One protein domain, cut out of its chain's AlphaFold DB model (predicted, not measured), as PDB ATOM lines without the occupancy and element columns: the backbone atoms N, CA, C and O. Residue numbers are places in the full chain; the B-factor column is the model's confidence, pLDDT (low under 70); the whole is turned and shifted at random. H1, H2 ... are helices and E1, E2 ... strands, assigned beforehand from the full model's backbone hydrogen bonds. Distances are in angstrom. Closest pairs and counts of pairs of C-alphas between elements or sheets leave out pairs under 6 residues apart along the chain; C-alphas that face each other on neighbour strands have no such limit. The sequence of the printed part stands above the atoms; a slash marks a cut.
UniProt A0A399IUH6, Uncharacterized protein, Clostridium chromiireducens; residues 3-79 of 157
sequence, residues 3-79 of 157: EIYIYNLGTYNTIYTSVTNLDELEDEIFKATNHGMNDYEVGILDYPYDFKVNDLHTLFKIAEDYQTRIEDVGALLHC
ATOM      1  N   GLU A   3      46.033  28.797 -21.603       96.44
ATOM      2  CA  GLU A   3      45.917  27.483 -22.227       96.44
ATOM      3  C   GLU A   3      46.073  26.416 -21.148       96.44
ATOM      4  O   GLU A   3      47.053  26.413 -20.398       96.44
ATOM      5  N   ILE A   4      45.099  25.515 -21.044       96.50
ATOM      6  CA  ILE A   4      45.031  24.537 -19.957       96.50
ATOM      7  C   ILE A   4      44.726  23.137 -20.479       96.50
ATOM      8  O   ILE A   4      44.142  22.948 -21.550       96.50
ATOM      9  N   TYR A   5      45.073  22.143 -19.668       95.19
ATOM     10  CA  TYR A   5      44.500  20.811 -19.759       95.19
ATOM     11  C   TYR A   5      43.668  20.511 -18.515       95.19
ATOM     12  O   TYR A   5      44.016  20.901 -17.402       95.19
ATOM     13  N   ILE A   6      42.581  19.773 -18.709       94.31
ATOM     14  CA  ILE A   6      41.757  19.229 -17.634       94.31
ATOM     15  C   ILE A   6      41.808  17.713 -17.761       94.31
ATOM     16  O   ILE A   6      41.340  17.135 -18.748       94.31
ATOM     17  N   TYR A   7      42.411  17.069 -16.769       92.62
ATOM     18  CA  TYR A   7      42.526  15.625 -16.680       92.62
ATOM     19  C   TYR A   7      41.456  15.070 -15.747       92.62
ATOM     20  O   TYR A   7      41.434  15.371 -14.558       92.62
ATOM     21  N   ASN A   8      40.561  14.240 -16.273       91.38
ATOM     22  CA  ASN A   8      39.552  13.555 -15.475       91.38
ATOM     23  C   ASN A   8      40.146  12.254 -14.915       91.38
ATOM     24  O   ASN A   8      40.362  11.294 -15.657       91.38
ATOM     25  N   LEU A   9      40.364  12.208 -13.602       89.50
ATOM     26  CA  LEU A   9      41.015  11.094 -12.906       89.50
ATOM     27  C   LEU A   9      40.148   9.825 -12.884       89.50
ATOM     28  O   LEU A   9      40.672   8.714 -12.840       89.50
ATOM     29  N   GLY A  10      38.821   9.967 -12.957       85.94
ATOM     30  CA  GLY A  10      37.890   8.834 -12.976       85.94
ATOM     31  C   GLY A  10      37.812   8.118 -14.328       85.94
ATOM     32  O   GLY A  10      37.597   6.907 -14.385       85.94
ATOM     33  N   THR A  11      37.995   8.852 -15.429       86.12
ATOM     34  CA  THR A  11      37.877   8.318 -16.802       86.12
ATOM     35  C   THR A  11      39.199   8.259 -17.560       86.12
ATOM     36  O   THR A  11      39.243   7.676 -18.643       86.12
ATOM     37  N   TYR A  12      40.274   8.817 -16.993       85.69
ATOM     38  CA  TYR A  12      41.604   8.940 -17.597       85.69
ATOM     39  C   TYR A  12      41.600   9.726 -18.920       85.69
ATOM     40  O   TYR A  12      42.501   9.569 -19.747       85.69
ATOM     41  N   ASN A  13      40.583  10.567 -19.132       88.56
ATOM     42  CA  ASN A  13      40.448  11.403 -20.319       88.56
ATOM     43  C   ASN A  13      41.048  12.795 -20.080       88.56
ATOM     44  O   ASN A  13      40.893  13.357 -18.998       88.56
ATOM     45  N   THR A  14      41.696  13.360 -21.100       92.56
ATOM     46  CA  THR A  14      42.278  14.714 -21.054       92.56
ATOM     47  C   THR A  14      41.592  15.601 -22.077       92.56
ATOM     48  O   THR A  14      41.470  15.218 -23.242       92.56
ATOM     49  N   ILE A  15      41.179  16.791 -21.658       93.00
ATOM     50  CA  ILE A  15      40.652  17.832 -22.540       93.00
ATOM     51  C   ILE A  15      41.616  19.010 -22.521       93.00
ATOM     52  O   ILE A  15      42.125  19.374 -21.468       93.00
ATOM     53  N   TYR A  16      41.858  19.582 -23.694       95.62
ATOM     54  CA  TYR A  16      42.682  20.770 -23.883       95.62
ATOM     55  C   TYR A  16      41.769  21.917 -24.283       95.62
ATOM     56  O   TYR A  16      40.959  21.762 -25.199       95.62
ATOM     57  N   THR A  17      41.873  23.037 -23.583       96.19
ATOM     58  CA  THR A  17      40.984  24.182 -23.778       96.19
ATOM     59  C   THR A  17      41.689  25.471 -23.364       96.19
ATOM     60  O   THR A  17      42.831  25.452 -22.899       96.19
ATOM     61  N   SER A  18      41.018  26.597 -23.560       96.25
ATOM     62  CA  SER A  18      41.519  27.916 -23.191       96.25
ATOM     63  C   SER A  18      40.473  28.662 -22.384       96.25
ATOM     64  O   SER A  18      39.307  28.672 -22.775       96.25
ATOM     65  N   VAL A  19      40.900  29.321 -21.311       96.00
ATOM     66  CA  VAL A  19      40.011  30.047 -20.396       96.00
ATOM     67  C   VAL A  19      40.520  31.463 -20.147       96.00
ATOM     68  O   VAL A  19      41.724  31.745 -20.203       96.00
ATOM     69  N   THR A  20      39.599  32.382 -19.883       94.06
ATOM     70  CA  THR A  20      39.905  33.787 -19.583       94.06
ATOM     71  C   THR A  20      39.359  34.256 -18.240       94.06
ATOM     72  O   THR A  20      39.836  35.270 -17.736       94.06
ATOM     73  N   ASN A  21      38.399  33.533 -17.667       92.94
ATOM     74  CA  ASN A  21      37.711  33.889 -16.430       92.94
ATOM     75  C   ASN A  21      37.243  32.636 -15.665       92.94
ATOM     76  O   ASN A  21      37.412  31.506 -16.136       92.94
ATOM     77  N   LEU A  22      36.676  32.863 -14.477       94.94
ATOM     78  CA  LEU A  22      36.216  31.819 -13.566       94.94
ATOM     79  C   LEU A  22      35.072  30.984 -14.155       94.94
ATOM     80  O   LEU A  22      35.170  29.761 -14.167       94.94
ATOM     81  N   ASP A  23      34.040  31.637 -14.693       94.38
ATOM     82  CA  ASP A  23      32.870  30.970 -15.277       94.38
ATOM     83  C   ASP A  23      33.269  30.007 -16.406       94.38
ATOM     84  O   ASP A  23      32.827  28.860 -16.447       94.38
ATOM     85  N   GLU A  24      34.159  30.442 -17.305       95.38
ATOM     86  CA  GLU A  24      34.694  29.598 -18.377       95.38
ATOM     87  C   GLU A  24      35.454  28.388 -17.825       95.38
ATOM     88  O   GLU A  24      35.299  27.277 -18.334       95.38
ATOM     89  N   LEU A  25      36.267  28.580 -16.781       94.31
ATOM     90  CA  LEU A  25      36.991  27.486 -16.138       94.31
ATOM     91  C   LEU A  25      36.028  26.465 -15.519       94.31
ATOM     92  O   LEU A  25      36.195  25.263 -15.738       94.31
ATOM     93  N   GLU A  26      35.012  26.924 -14.788       93.06
ATOM     94  CA  GLU A  26      34.010  26.052 -14.170       93.06
ATOM     95  C   GLU A  26      33.186  25.291 -15.216       93.06
ATOM     96  O   GLU A  26      32.995  24.077 -15.087       93.06
ATOM     97  N   ASP A  27      32.774  25.955 -16.298       93.06
ATOM     98  CA  ASP A  27      32.047  25.337 -17.408       93.06
ATOM     99  C   ASP A  27      32.872  24.246 -18.105       93.06
ATOM    100  O   ASP A  27      32.356  23.168 -18.431       93.06
ATOM    101  N   GLU A  28      34.158  24.494 -18.350       92.81
ATOM    102  CA  GLU A  28      35.042  23.520 -18.989       92.81
ATOM    103  C   GLU A  28      35.338  22.328 -18.066       92.81
ATOM    104  O   GLU A  28      35.299  21.178 -18.518       92.81
ATOM    105  N   ILE A  29      35.530  22.560 -16.761       91.94
ATOM    106  CA  ILE A  29      35.640  21.490 -15.754       91.94
ATOM    107  C   ILE A  29      34.350  20.662 -15.716       91.94
ATOM    108  O   ILE A  29      34.390  19.427 -15.698       91.94
ATOM    109  N   PHE A  30      33.189  21.314 -15.748       90.81
ATOM    110  CA  PHE A  30      31.894  20.644 -15.723       90.81
ATOM    111  C   PHE A  30      31.688  19.740 -16.948       90.81
ATOM    112  O   PHE A  30      31.271  18.580 -16.813       90.81
ATOM    113  N   LYS A  31      32.053  20.224 -18.141       88.56
ATOM    114  CA  LYS A  31      32.045  19.428 -19.380       88.56
ATOM    115  C   LYS A  31      33.033  18.263 -19.295       88.56
ATOM    116  O   LYS A  31      32.673  17.137 -19.638       88.56
ATOM    117  N   ALA A  32      34.245  18.502 -18.796       87.69
ATOM    118  CA  ALA A  32      35.299  17.492 -18.708       87.69
ATOM    119  C   ALA A  32      35.013  16.372 -17.695       87.69
ATOM    120  O   ALA A  32      35.421  15.219 -17.882       87.69
ATOM    121  N   THR A  33      34.276  16.678 -16.629       86.62
ATOM    122  CA  THR A  33      33.965  15.732 -15.548       86.62
ATOM    123  C   THR A  33      32.688  14.920 -15.770       86.62
ATOM    124  O   THR A  33      32.356  14.081 -14.928       86.62
ATOM    125  N   ASN A  34      31.990  15.104 -16.901       80.31
ATOM    126  CA  ASN A  34      30.624  14.615 -17.120       80.31
ATOM    127  C   ASN A  34      29.666  15.081 -16.008       80.31
ATOM    128  O   ASN A  34      28.944  14.272 -15.432       80.31
ATOM    129  N   HIS A  35      29.627  16.393 -15.753       74.31
ATOM    130  CA  HIS A  35      28.697  17.033 -14.815       74.31
ATOM    131  C   HIS A  35      28.990  16.739 -13.324       74.31
ATOM    132  O   HIS A  35      28.065  16.571 -12.528       74.31
ATOM    133  N   GLY A  36      30.272  16.685 -12.928       61.19
ATOM    134  CA  GLY A  36      30.684  16.764 -11.515       61.19
ATOM    135  C   GLY A  36      30.800  15.447 -10.738       61.19
ATOM    136  O   GLY A  36      30.827  15.471  -9.511       61.19
ATOM    137  N   MET A  37      30.860  14.292 -11.409       61.59
ATOM    138  CA  MET A  37      30.939  12.990 -10.719       61.59
ATOM    139  C   MET A  37      32.357  12.446 -10.498       61.59
ATOM    140  O   MET A  37      32.499  11.430  -9.822       61.59
ATOM    141  N   ASN A  38      33.394  13.073 -11.060       67.75
ATOM    142  CA  ASN A  38      34.754  12.529 -11.057       67.75
ATOM    143  C   ASN A  38      35.772  13.548 -10.541       67.75
ATOM    144  O   ASN A  38      35.678  14.728 -10.883       67.75
ATOM    145  N   ASP A  39      36.766  13.062  -9.797       85.19
ATOM    146  CA  ASP A  39      37.963  13.832  -9.454       85.19
ATOM    147  C   ASP A  39      38.677  14.292 -10.736       85.19
ATOM    148  O   ASP A  39      38.686  13.587 -11.756       85.19
ATOM    149  N   TYR A  40      39.276  15.479 -10.691       90.31
ATOM    150  CA  TYR A  40      39.977  16.076 -11.821       90.31
ATOM    151  C   TYR A  40      41.243  16.807 -11.382       90.31
ATOM    152  O   TYR A  40      41.404  17.165 -10.217       90.31
ATOM    153  N   GLU A  41      42.130  17.037 -12.341       91.12
ATOM    154  CA  GLU A  41      43.326  17.858 -12.201       91.12
ATOM    155  C   GLU A  41      43.352  18.881 -13.337       91.12
ATOM    156  O   GLU A  41      43.108  18.536 -14.495       91.12
ATOM    157  N   VAL A  42      43.630  20.140 -13.007       93.12
ATOM    158  CA  VAL A  42      43.830  21.207 -13.991       93.12
ATOM    159  C   VAL A  42      45.314  21.509 -14.045       93.12
ATOM    160  O   VAL A  42      45.924  21.772 -13.012       93.12
ATOM    161  N   GLY A  43      45.893  21.492 -15.239       92.81
ATOM    162  CA  GLY A  43      47.252  21.967 -15.437       92.81
ATOM    163  C   GLY A  43      47.324  23.057 -16.488       92.81
ATOM    164  O   GLY A  43      46.516  23.129 -17.414       92.81
ATOM    165  N   ILE A  44      48.307  23.927 -16.309       94.69
ATOM    166  CA  ILE A  44      48.511  25.125 -17.115       94.69
ATOM    167  C   ILE A  44      49.602  24.819 -18.138       94.69
ATOM    168  O   ILE A  44      50.678  24.344 -17.772       94.69
ATOM    169  N   LEU A  45      49.308  25.054 -19.414       92.88
ATOM    170  CA  LEU A  45      50.218  24.799 -20.528       92.88
ATOM    171  C   LEU A  45      50.975  26.058 -20.933       92.88
ATOM    172  O   LEU A  45      52.194  26.004 -21.075       92.88
ATOM    173  N   ASP A  46      50.252  27.163 -21.111       92.50
ATOM    174  CA  ASP A  46      50.817  28.438 -21.546       92.50
ATOM    175  C   ASP A  46      49.924  29.616 -21.130       92.50
ATOM    176  O   ASP A  46      48.716  29.460 -20.922       92.50
ATOM    177  N   TYR A  47      50.525  30.795 -20.976       92.56
ATOM    178  CA  TYR A  47      49.842  32.051 -20.665       92.56
ATOM    179  C   TYR A  47      50.776  33.253 -20.894       92.56
ATOM    180  O   TYR A  47      51.992  33.125 -20.796       92.56
ATOM    181  N   PRO A  48      50.232  34.450 -21.182       88.31
ATOM    182  CA  PRO A  48      51.019  35.593 -21.646       88.31
ATOM    183  C   PRO A  48      51.629  36.440 -20.513       88.31
ATOM    184  O   PRO A  48      51.858  37.626 -20.725       88.31
ATOM    185  N   TYR A  49      51.821  35.884 -19.313       87.75
ATOM    186  CA  TYR A  49      52.213  36.654 -18.128       87.75
ATOM    187  C   TYR A  49      53.537  36.176 -17.532       87.75
ATOM    188  O   TYR A  49      53.885  35.004 -17.644       87.75
ATOM    189  N   ASP A  50      54.239  37.085 -16.857       84.44
ATOM    190  CA  ASP A  50      55.584  36.838 -16.323       84.44
ATOM    191  C   ASP A  50      55.594  36.212 -14.915       84.44
ATOM    192  O   ASP A  50      56.634  35.750 -14.447       84.44
ATOM    193  N   PHE A  51      54.438  36.134 -14.245       86.62
ATOM    194  CA  PHE A  51      54.295  35.500 -12.932       86.62
ATOM    195  C   PHE A  51      53.948  34.018 -13.035       86.62
ATOM    196  O   PHE A  51      53.185  33.592 -13.894       86.62
ATOM    197  N   LYS A  52      54.411  33.219 -12.074       85.62
ATOM    198  CA  LYS A  52      54.002  31.812 -11.985       85.62
ATOM    199  C   LYS A  52      52.592  31.662 -11.406       85.62
ATOM    200  O   LYS A  52      52.351  32.086 -10.281       85.62
ATOM    201  N   VAL A  53      51.720  30.933 -12.102       85.94
ATOM    202  CA  VAL A  53      50.406  30.515 -11.579       85.94
ATOM    203  C   VAL A  53      50.454  29.084 -11.059       85.94
ATOM    204  O   VAL A  53      50.868  28.173 -11.774       85.94
ATOM    205  N   ASN A  54      50.012  28.885  -9.815       82.31
ATOM    206  CA  ASN A  54      49.854  27.551  -9.227       82.31
ATOM    207  C   ASN A  54      48.390  27.084  -9.236       82.31
ATOM    208  O   ASN A  54      48.141  25.903  -9.457       82.31
ATOM    209  N   ASP A  55      47.441  27.998  -9.020       90.19
ATOM    210  CA  ASP A  55      46.008  27.705  -8.973       90.19
ATOM    211  C   ASP A  55      45.211  28.790  -9.714       90.19
ATOM    212  O   ASP A  55      45.160  29.950  -9.297       90.19
ATOM    213  N   LEU A  56      44.598  28.407 -10.836       93.00
ATOM    214  CA  LEU A  56      43.758  29.303 -11.634       93.00
ATOM    215  C   LEU A  56      42.439  29.645 -10.947       93.00
ATOM    216  O   LEU A  56      41.910  30.732 -11.172       93.00
ATOM    217  N   HIS A  57      41.904  28.735 -10.131       93.25
ATOM    218  CA  HIS A  57      40.635  28.960  -9.460       93.25
ATOM    219  C   HIS A  57      40.778  30.100  -8.451       93.25
ATOM    220  O   HIS A  57      40.021  31.069  -8.507       93.25
ATOM    221  N   THR A  58      41.816  30.044  -7.611       94.56
ATOM    222  CA  THR A  58      42.164  31.125  -6.679       94.56
ATOM    223  C   THR A  58      42.462  32.436  -7.403       94.56
ATOM    224  O   THR A  58      41.923  33.473  -7.017       94.56
ATOM    225  N   LEU A  59      43.259  32.400  -8.479       95.75
ATOM    226  CA  LEU A  59      43.603  33.593  -9.261       95.75
ATOM    227  C   LEU A  59      42.357  34.320  -9.785       95.75
ATOM    228  O   LEU A  59      42.196  35.517  -9.548       95.75
ATOM    229  N   PHE A  60      41.478  33.606 -10.497       96.31
ATOM    230  CA  PHE A  60      40.284  34.217 -11.077       96.31
ATOM    231  C   PHE A  60      39.299  34.667 -10.009       96.31
ATOM    232  O   PHE A  60      38.743  35.754 -10.129       96.31
ATOM    233  N   LYS A  61      39.129  33.872  -8.953       96.06
ATOM    234  CA  LYS A  61      38.223  34.209  -7.863       96.06
ATOM    235  C   LYS A  61      38.632  35.500  -7.158       96.06
ATOM    236  O   LYS A  61      37.797  36.376  -6.987       96.06
ATOM    237  N   ILE A  62      39.907  35.651  -6.794       95.94
ATOM    238  CA  ILE A  62      40.391  36.887  -6.157       95.94
ATOM    239  C   ILE A  62      40.263  38.072  -7.126       95.94
ATOM    240  O   ILE A  62      39.800  39.140  -6.731       95.94
ATOM    241  N   ALA A  63      40.627  37.896  -8.400       95.19
ATOM    242  CA  ALA A  63      40.488  38.954  -9.399       95.19
ATOM    243  C   ALA A  63      39.030  39.426  -9.557       95.19
ATOM    244  O   ALA A  63      38.780  40.630  -9.645       95.19
ATOM    245  N   GLU A  64      38.072  38.500  -9.546       95.12
ATOM    246  CA  GLU A  64      36.643  38.800  -9.627       95.12
ATOM    247  C   GLU A  64      36.106  39.449  -8.342       95.12
ATOM    248  O   GLU A  64      35.527  40.537  -8.410       95.12
ATOM    249  N   ASP A  65      36.349  38.832  -7.179       95.44
ATOM    250  CA  ASP A  65      35.850  39.279  -5.871       95.44
ATOM    251  C   ASP A  65      36.300  40.719  -5.553       95.44
ATOM    252  O   ASP A  65      35.523  41.521  -5.025       95.44
ATOM    253  N   TYR A  66      37.537  41.068  -5.924       93.94
ATOM    254  CA  TYR A  66      38.144  42.380  -5.669       93.94
ATOM    255  C   TYR A  66      38.175  43.301  -6.893       93.94
ATOM    256  O   TYR A  66      38.778  44.373  -6.831       93.94
ATOM    257  N   GLN A  67      37.548  42.911  -8.010       93.25
ATOM    258  CA  GLN A  67      37.521  43.679  -9.267       93.25
ATOM    259  C   GLN A  67      38.912  44.175  -9.705       93.25
ATOM    260  O   GLN A  67      39.078  45.304 -10.172       93.25
ATOM    261  N   THR A  68      39.925  43.333  -9.515       92.31
ATOM    262  CA  THR A  68      41.335  43.653  -9.755       92.31
ATOM    263  C   THR A  68      41.813  42.951 -11.023       92.31
ATOM    264  O   THR A  68      41.292  41.901 -11.405       92.31
ATOM    265  N   ARG A  69      42.792  43.529 -11.727       92.12
ATOM    266  CA  ARG A  69      43.327  42.903 -12.942       92.12
ATOM    267  C   ARG A  69      43.998  41.581 -12.583       92.12
ATOM    268  O   ARG A  69      44.719  41.489 -11.594       92.12
ATOM    269  N   ILE A  70      43.817  40.576 -13.438       92.50
ATOM    270  CA  ILE A  70      44.447  39.256 -13.276       92.50
ATOM    271  C   ILE A  70      45.971  39.374 -13.196       92.50
ATOM    272  O   ILE A  70      46.596  38.619 -12.459       92.50
ATOM    273  N   GLU A  71      46.557  40.320 -13.934       91.25
ATOM    274  CA  GLU A  71      48.003  40.550 -13.910       91.25
ATOM    275  C   GLU A  71      48.504  40.940 -12.519       91.25
ATOM    276  O   GLU A  71      49.480  40.375 -12.031       91.25
ATOM    277  N   ASP A  72      47.782  41.847 -11.867       91.62
ATOM    278  CA  ASP A  72      48.128  42.374 -10.551       91.62
ATOM    279  C   ASP A  72      47.958  41.292  -9.472       91.62
ATOM    280  O   ASP A  72      48.853  41.057  -8.662       91.62
ATOM    281  N   VAL A  73      46.837  40.559  -9.506       94.00
ATOM    282  CA  VAL A  73      46.588  39.441  -8.579       94.00
ATOM    283  C   VAL A  73      47.609  38.323  -8.776       94.00
ATOM    284  O   VAL A  73      48.093  37.748  -7.805       94.00
ATOM    285  N   GLY A  74      47.957  38.015 -10.023       93.00
ATOM    286  CA  GLY A  74      48.928  36.980 -10.348       93.00
ATOM    287  C   GLY A  74      50.335  37.308  -9.862       93.00
ATOM    288  O   GLY A  74      50.996  36.448  -9.281       93.00
ATOM    289  N   ALA A  75      50.764  38.559 -10.033       92.50
ATOM    290  CA  ALA A  75      52.013  39.055  -9.471       92.50
ATOM    291  C   ALA A  75      52.016  38.981  -7.936       92.50
ATOM    292  O   ALA A  75      52.975  38.487  -7.348       92.50
ATOM    293  N   LEU A  76      50.923  39.380  -7.278       94.06
ATOM    294  CA  LEU A  76      50.789  39.286  -5.822       94.06
ATOM    295  C   LEU A  76      50.845  37.830  -5.327       94.06
ATOM    296  O   LEU A  76      51.602  37.529  -4.409       94.06
ATOM    297  N   LEU A  77      50.114  36.907  -5.961       94.19
ATOM    298  CA  LEU A  77      50.105  35.477  -5.609       94.19
ATOM    299  C   LEU A  77      51.429  34.762  -5.915       94.19
ATOM    300  O   LEU A  77      51.671  33.658  -5.421       94.19
ATOM    301  N   HIS A  78      52.294  35.357  -6.739       92.12
ATOM    302  CA  HIS A  78      53.645  34.846  -6.943       92.12
ATOM    303  C   HIS A  78      54.509  35.009  -5.687       92.12
ATOM    304  O   HIS A  78      55.329  34.140  -5.382       92.12
ATOM    305  N   CYS A  79      54.315  36.120  -4.975       91.38
ATOM    306  CA  CYS A  79      55.156  36.550  -3.862       91.38
ATOM    307  C   CYS A  79      54.519  36.279  -2.491       91.38
ATOM    308  O   CYS A  79      55.236  36.050  -1.519       91.38
TER     309      CYS A  79
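This is residues 3 to 79 of the 157 residues of an uncharacterized protein of Clostridium chromiireducens (UniProt A0A399IUH6). A small, strongly twisted sheet of three strands has H1 packed over one of its faces, and beyond the end of the sheet where H1 begins an angled pair of helices, H2 and H3, draws the shape out lengthwise. H2 reaches back to H1 and grazes the sheet, while H3 lies farther out. You have 77 printed residues with three named strands and three named helices, in the order E1, E2, H1, E3, H2, H3; the sheet's order is E2, E1, E3, all antiparallel, and the class is mixed, helices and strands. The whole is compact, with a radius of gyration of the C-alphas of 12.9 A, and its outline is elongated, spanning 36 by 22 by 18 A.

Find C-alpha 3 at (45.917, 27.483, -22.227); from there E1, residues 3 to 8, runs 16.7 A. On its two sides look for E2, residues 13 to 19, 18.6 A long, and E3, residues 40 to 46, 19.1 A long. H1, residues 22 to 32, begins at C-alpha 22 at (36.216, 31.819, -13.566) and runs 15.2 A. Then find H2, residues 56 to 65, 14.0 A long, and H3, residues 70 to 79, 14.5 A long, ending at C-alpha 79 at (55.156, 36.550, -3.862).

Begin at E1, the inner strand. E1 and E2 form a hairpin at 149 degrees, where N 6 and O 15 are 2.8 A apart, within hydrogen-bond range. E1 and E3 are antiparallel at 160 degrees, with N 5 and O 43 at 2.9 A. H1 is on the sheet at a height over the sheet of 8.3 A; it lies over E1 and runs slantwise to the strands, at 37 degrees to E1 on the local plane. The closest C-alphas of H1 and E2 are those of Val 19 and Leu 25, 5.8 A apart. These are two layers, helix on one face of a sheet. E2, H1 and E3 make a split strand-helix-strand unit, two strands running the same way with E1 between them, and its crossover is right-handed. Now move outward: H2 only grazes the sheet, with residues 56 to 57. It touches H1, closest at the C-alphas of Leu 22 and Phe 60, 5.3 A, opposite ways at a tilt of 36 degrees, only just steep. H3 touches H2 at the C-alphas of Ala 63 and Ile 70, 5.5 A, opposite ways at a steep tilt of 61 degrees; H3 and H1 are apart. In H1 and H2 every O i to N i+4 pair is within hydrogen-bond range, in H3 5 of 6.

Look to the C-alphas of Thr 11 and Thr 68 for the two farthest apart, at 36.2 A. The printed part has no cut and no long link. The mean pLDDT of the printed part is 90.6, and residues 36 to 38 are under 70.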